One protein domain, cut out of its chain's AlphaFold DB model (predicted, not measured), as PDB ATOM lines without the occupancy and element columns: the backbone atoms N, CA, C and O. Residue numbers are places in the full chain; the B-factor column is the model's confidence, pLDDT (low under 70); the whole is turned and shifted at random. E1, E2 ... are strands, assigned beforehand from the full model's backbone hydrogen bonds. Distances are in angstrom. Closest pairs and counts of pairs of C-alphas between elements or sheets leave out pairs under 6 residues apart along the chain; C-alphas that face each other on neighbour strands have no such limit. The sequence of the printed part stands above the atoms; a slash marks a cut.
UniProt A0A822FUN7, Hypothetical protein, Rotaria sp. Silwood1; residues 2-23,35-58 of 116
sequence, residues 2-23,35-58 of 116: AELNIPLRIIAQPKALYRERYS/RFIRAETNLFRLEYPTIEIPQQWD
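What this domain is: This is residues 2 to 23 and 35 to 58 of the 116 residues of the protein "Hypothetical protein" of Rotaria sp. Silwood1 (UniProt A0A822FUN7). What does the model look like? It has little regular structure: a flat spread of loop, with one short two-strand ribbon, E1 beside E2, in its middle and one long stretch with no named element, residues 35 to 49, leading into E2. What is it made of? The 46 printed residues have no named helix and two strands, E1 then E2, antiparallel; the class is all strand, with 7 residues in named elements. It is only just loose, close to extended: the radius of gyration of the C-alphas is 14.1 A, the spans 41 by 29 by 15 A.

Where its parts are: Where is E1? Residues 9 to 12, 9.0 A long, beginning at C-alpha 9 (-13.715, -3.983, -6.487). And E2? Residues 50 to 52, ending at C-alpha 52 (-18.113, -5.429, -3.953).

How they stand to each other: How do E1 and E2 stand? They are antiparallel neighbours, at 147 degrees. Which backbone atoms pair? N 11 and O 50, 2.9 A apart, are within hydrogen-bond range.

The domain as a whole: Where is the cut? Residues 24 to 34 are not printed; C-alphas 23 and 35 are 13.5 A apart. Where is confidence low? Residues 2 to 7 and 55 to 58 have pLDDT under 70.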
ATOM      1  N   ALA A   2      -9.820 -23.550 -11.533       42.34
ATOM      2  CA  ALA A   2      -9.776 -22.481 -12.527       42.34
ATOM      3  C   ALA A   2      -9.913 -21.125 -11.815       42.34
ATOM      4  O   ALA A   2     -10.830 -20.954 -11.013       42.34
ATOM      5  N   GLU A   3      -8.995 -20.190 -12.063       53.78
ATOM      6  CA  GLU A   3      -9.111 -18.812 -11.576       53.78
ATOM      7  C   GLU A   3     -10.053 -18.047 -12.511       53.78
ATOM      8  O   GLU A   3      -9.737 -17.784 -13.670       53.78
ATOM      9  N   LEU A   4     -11.252 -17.738 -12.022       56.31
ATOM     10  CA  LEU A   4     -12.184 -16.853 -12.709       56.31
ATOM     11  C   LEU A   4     -11.722 -15.405 -12.497       56.31
ATOM     12  O   LEU A   4     -11.699 -14.922 -11.365       56.31
ATOM     13  N   ASN A   5     -11.377 -14.711 -13.587       58.88
ATOM     14  CA  ASN A   5     -11.067 -13.275 -13.588       58.88
ATOM     15  C   ASN A   5     -12.353 -12.461 -13.457       58.88
ATOM     16  O   ASN A   5     -12.863 -11.854 -14.396       58.88
ATOM     17  N   ILE A   6     -12.893 -12.502 -12.255       64.94
ATOM     18  CA  ILE A   6     -14.035 -11.724 -11.842       64.94
ATOM     19  C   ILE A   6     -13.557 -10.307 -11.474       64.94
ATOM     20  O   ILE A   6     -12.610 -10.183 -10.689       64.94
ATOM     21  N   PRO A   7     -14.197  -9.231 -11.975       68.12
ATOM     22  CA  PRO A   7     -13.847  -7.869 -11.589       68.12
ATOM     23  C   PRO A   7     -14.292  -7.606 -10.142       68.12
ATOM     24  O   PRO A   7     -15.400  -7.145  -9.888       68.12
ATOM     25  N   LEU A   8     -13.429  -7.934  -9.180       77.44
ATOM     26  CA  LEU A   8     -13.609  -7.593  -7.770       77.44
ATOM     27  C   LEU A   8     -13.191  -6.142  -7.540       77.44
ATOM     28  O   LEU A   8     -12.095  -5.737  -7.937       77.44
ATOM     29  N   ARG A   9     -14.029  -5.368  -6.848       85.69
ATOM     30  CA  ARG A   9     -13.715  -3.983  -6.487       85.69
ATOM     31  C   ARG A   9     -13.649  -3.832  -4.978       85.69
ATOM     32  O   ARG A   9     -14.589  -4.171  -4.275       85.69
ATOM     33  N   ILE A  10     -12.561  -3.259  -4.473       88.31
ATOM     34  CA  ILE A  10     -12.494  -2.815  -3.078       88.31
ATOM     35  C   ILE A  10     -13.193  -1.451  -2.996       88.31
ATOM     36  O   ILE A  10     -12.735  -0.489  -3.612       88.31
ATOM     37  N   ILE A  11     -14.308  -1.374  -2.265       90.94
ATOM     38  CA  ILE A  11     -15.099  -0.141  -2.086       90.94
ATOM     39  C   ILE A  11     -14.756   0.600  -0.785       90.94
ATOM     40  O   ILE A  11     -14.990   1.802  -0.679       90.94
ATOM     41  N   ALA A  12     -14.138  -0.094   0.174       93.25
ATOM     42  CA  ALA A  12     -13.530   0.497   1.360       93.25
ATOM     43  C   ALA A  12     -12.169  -0.165   1.618       93.25
ATOM     44  O   ALA A  12     -12.099  -1.366   1.879       93.25
ATOM     45  N   GLN A  13     -11.089   0.613   1.507       93.12
ATOM     46  CA  GLN A  13      -9.717   0.139   1.720       93.12
ATOM     47  C   GLN A  13      -9.414  -0.007   3.217       93.12
ATOM     48  O   GLN A  13      -9.939   0.776   4.012       93.12
ATOM     49  N   PRO A  14      -8.565  -0.964   3.635       91.50
ATOM     50  CA  PRO A  14      -8.051  -0.996   5.000       91.50
ATOM     51  C   PRO A  14      -7.169   0.225   5.277       91.50
ATOM     52  O   PRO A  14      -6.510   0.732   4.371       91.50
ATOM     53  N   LYS A  15      -7.107   0.683   6.536       89.38
ATOM     54  CA  LYS A  15      -6.155   1.748   6.897       89.38
ATOM     55  C   LYS A  15      -4.723   1.306   6.590       89.38
ATOM     56  O   LYS A  15      -4.335   0.183   6.901       89.38
ATOM     57  N   ALA A  16      -3.922   2.217   6.043       79.75
ATOM     58  CA  ALA A  16      -2.553   1.913   5.632       79.75
ATOM     59  C   ALA A  16      -1.622   1.555   6.802       79.75
ATOM     60  O   ALA A  16      -0.670   0.801   6.626       79.75
ATOM     61  N   LEU A  17      -1.881   2.108   7.991       78.56
ATOM     62  CA  LEU A  17      -1.011   1.959   9.150       78.56
ATOM     63  C   LEU A  17      -1.783   1.376  10.327       78.56
ATOM     64  O   LEU A  17      -2.716   1.984  10.856       78.56
ATOM     65  N   TYR A  18      -1.326   0.210  10.768       77.44
ATOM     66  CA  TYR A  18      -1.686  -0.377  12.045       77.44
ATOM     67  C   TYR A  18      -0.435  -0.498  12.896       77.44
ATOM     68  O   TYR A  18       0.639  -0.827  12.403       77.44
ATOM     69  N   ARG A  19      -0.581  -0.257  14.198       77.62
ATOM     70  CA  ARG A  19       0.444  -0.683  15.143       77.62
ATOM     71  C   ARG A  19       0.389  -2.205  15.235       77.62
ATOM     72  O   ARG A  19      -0.558  -2.744  15.812       77.62
ATOM     73  N   GLU A  20       1.404  -2.858  14.690       70.69
ATOM     74  CA  GLU A  20       1.653  -4.280  14.906       70.69
ATOM     75  C   GLU A  20       1.887  -4.533  16.399       70.69
ATOM     76  O   GLU A  20       2.494  -3.718  17.099       70.69
ATOM     77  N   ARG A  21       1.344  -5.638  16.911       70.81
ATOM     78  CA  ARG A  21       1.521  -6.051  18.304       70.81
ATOM     79  C   ARG A  21       1.951  -7.497  18.347       70.81
ATOM     80  O   ARG A  21       1.182  -8.382  17.973       70.81
ATOM     81  N   TYR A  22       3.151  -7.723  18.850       72.06
ATOM     82  CA  TYR A  22       3.701  -9.059  19.007       72.06
ATOM     83  C   TYR A  22       2.927  -9.854  20.058       72.06
ATOM     84  O   TYR A  22       2.346  -9.293  20.986       72.06
ATOM     85  N   SER A  23       2.955 -11.180  19.936       71.31
ATOM     86  CA  SER A  23       2.292 -12.096  20.872       71.31
ATOM     87  C   SER A  23       2.732 -11.887  22.326       71.31
ATOM     88  O   SER A  23       1.920 -12.050  23.231       71.31
ATOM     89  N   ARG A  35      -9.582  -7.258  18.023       72.56
ATOM     90  CA  ARG A  35      -9.260  -6.044  17.268       72.56
ATOM     91  C   ARG A  35      -9.384  -6.346  15.785       72.56
ATOM     92  O   ARG A  35      -8.702  -7.225  15.273       72.56
ATOM     93  N   PHE A  36     -10.234  -5.588  15.112       82.69
ATOM     94  CA  PHE A  36     -10.495  -5.742  13.688       82.69
ATOM     95  C   PHE A  36      -9.713  -4.718  12.869       82.69
ATOM     96  O   PHE A  36      -9.486  -3.586  13.309       82.69
ATOM     97  N   ILE A  37      -9.357  -5.103  11.644       86.12
ATOM     98  CA  ILE A  37      -8.901  -4.154  10.629       86.12
ATOM     99  C   ILE A  37     -10.095  -3.258  10.278       86.12
ATOM    100  O   ILE A  37     -11.199  -3.730  10.023       86.12
ATOM    101  N   ARG A  38      -9.868  -1.950  10.314       89.69
ATOM    102  CA  ARG A  38     -10.842  -0.893  10.019       89.69
ATOM    103  C   ARG A  38     -10.638  -0.369   8.603       89.69
ATOM    104  O   ARG A  38      -9.531  -0.415   8.069       89.69
ATOM    105  N   ALA A  39     -11.691   0.183   8.025       90.88
ATOM    106  CA  ALA A  39     -11.556   0.930   6.790       90.88
ATOM    107  C   ALA A  39     -10.875   2.288   7.018       90.88
ATOM    108  O   ALA A  39     -10.966   2.897   8.092       90.88
ATOM    109  N   GLU A  40     -10.199   2.768   5.982       90.38
ATOM    110  CA  GLU A  40      -9.896   4.180   5.802       90.38
ATOM    111  C   GLU A  40     -11.187   4.977   5.547       90.38
ATOM    112  O   GLU A  40     -12.220   4.413   5.170       90.38
ATOM    113  N   THR A  41     -11.148   6.293   5.772       85.31
ATOM    114  CA  THR A  41     -12.268   7.186   5.464       85.31
ATOM    115  C   THR A  41     -12.673   7.017   4.002       85.31
ATOM    116  O   THR A  41     -11.884   7.254   3.092       85.31
ATOM    117  N   ASN A  42     -13.913   6.595   3.779       88.88
ATOM    118  CA  ASN A  42     -14.446   6.270   2.462       88.88
ATOM    119  C   ASN A  42     -15.806   6.944   2.250       88.88
ATOM    120  O   ASN A  42     -16.503   7.287   3.209       88.88
ATOM    121  N   LEU A  43     -16.188   7.113   0.982       85.06
ATOM    122  CA  LEU A  43     -17.437   7.776   0.584       85.06
ATOM    123  C   LEU A  43     -18.686   7.080   1.150       85.06
ATOM    124  O   LEU A  43     -19.684   7.737   1.425       85.06
ATOM    125  N   PHE A  44     -18.605   5.767   1.371       87.00
ATOM    126  CA  PHE A  44     -19.704   4.931   1.850       87.00
ATOM    127  C   PHE A  44     -19.812   4.876   3.382       87.00
ATOM    128  O   PHE A  44     -20.700   4.207   3.902       87.00
ATOM    129  N   ARG A  45     -18.923   5.566   4.116       89.44
ATOM    130  CA  ARG A  45     -18.848   5.558   5.593       89.44
ATOM    131  C   ARG A  45     -18.791   4.148   6.202       89.44
ATOM    132  O   ARG A  45     -19.231   3.937   7.329       89.44
ATOM    133  N   LEU A  46     -18.234   3.189   5.467       88.62
ATOM    134  CA  LEU A  46     -18.078   1.811   5.925       88.62
ATOM    135  C   LEU A  46     -16.988   1.744   6.998       88.62
ATOM    136  O   LEU A  46     -15.935   2.361   6.849       88.62
ATOM    137  N   GLU A  47     -17.241   1.001   8.076       90.00
ATOM    138  CA  GLU A  47     -16.326   0.901   9.222       90.00
ATOM    139  C   GLU A  47     -15.202  -0.132   9.003       90.00
ATOM    140  O   GLU A  47     -14.118  -0.030   9.590       90.00
ATOM    141  N   TYR A  48     -15.441  -1.117   8.137       91.06
ATOM    142  CA  TYR A  48     -14.547  -2.241   7.853       91.06
ATOM    143  C   TYR A  48     -14.175  -2.282   6.368       91.06
ATOM    144  O   TYR A  48     -14.924  -1.747   5.549       91.06
ATOM    145  N   PRO A  49     -13.028  -2.888   6.004       91.31
ATOM    146  CA  PRO A  49     -12.674  -3.090   4.609       91.31
ATOM    147  C   PRO A  49     -13.749  -3.912   3.902       91.31
ATOM    148  O   PRO A  49     -14.148  -4.967   4.396       91.31
ATOM    149  N   THR A  50     -14.185  -3.441   2.739       90.75
ATOM    150  CA  THR A  50     -15.326  -4.026   2.033       90.75
ATOM    151  C   THR A  50     -15.003  -4.181   0.562       90.75
ATOM    152  O   THR A  50     -14.474  -3.264  -0.078       90.75
ATOM    153  N   ILE A  51     -15.359  -5.345   0.027       88.06
ATOM    154  CA  ILE A  51     -15.315  -5.634  -1.400       88.06
ATOM    155  C   ILE A  51     -16.727  -5.760  -1.952       88.06
ATOM    156  O   ILE A  51     -17.622  -6.278  -1.291       88.06
ATOM    157  N   GLU A  52     -16.903  -5.275  -3.170       85.19
ATOM    158  CA  GLU A  52     -18.113  -5.429  -3.953       85.19
ATOM    159  C   GLU A  52     -17.915  -6.543  -4.977       85.19
ATOM    160  O   GLU A  52     -16.870  -6.669  -5.629       85.19
ATOM    161  N   ILE A  53     -18.955  -7.358  -5.077       78.31
ATOM    162  CA  ILE A  53     -19.032  -8.575  -5.861       78.31
ATOM    163  C   ILE A  53     -20.105  -8.347  -6.935       78.31
ATOM    164  O   ILE A  53     -21.285  -8.277  -6.586       78.31
ATOM    165  N   PRO A  54     -19.743  -8.167  -8.221       73.88
ATOM    166  CA  PRO A  54     -20.741  -7.995  -9.269       73.88
ATOM    167  C   PRO A  54     -21.745  -9.155  -9.336       73.88
ATOM    168  O   PRO A  54     -21.379 -10.321  -9.246       73.88
ATOM    169  N   GLN A  55     -23.019  -8.823  -9.565       68.69
ATOM    170  CA  GLN A  55     -24.156  -9.759  -9.537       68.69
ATOM    171  C   GLN A  55     -24.110 -10.886 -10.588       68.69
ATOM    172  O   GLN A  55     -24.889 -11.829 -10.503       68.69
ATOM    173  N   GLN A  56     -23.224 -10.822 -11.583       66.38
ATOM    174  CA  GLN A  56     -23.238 -11.706 -12.757       66.38
ATOM    175  C   GLN A  56     -22.598 -13.090 -12.526       66.38
ATOM    176  O   GLN A  56     -21.985 -13.638 -13.442       66.38
ATOM    177  N   TRP A  57     -22.694 -13.673 -11.325       65.75
ATOM    178  CA  TRP A  57     -22.070 -14.972 -11.041       65.75
ATOM    179  C   TRP A  57     -23.083 -16.085 -10.839       65.75
ATOM    180  O   TRP A  57     -23.749 -16.203  -9.808       65.75
ATOM    181  N   ASP A  58     -23.099 -16.983 -11.815       59.12
ATOM    182  CA  ASP A  58     -23.730 -18.284 -11.707       59.12
ATOM    183  C   ASP A  58     -22.705 -19.328 -11.292       59.12
ATOM    184  O   ASP A  58     -22.121 -20.036 -12.104       59.12
TER     185      ASP A  58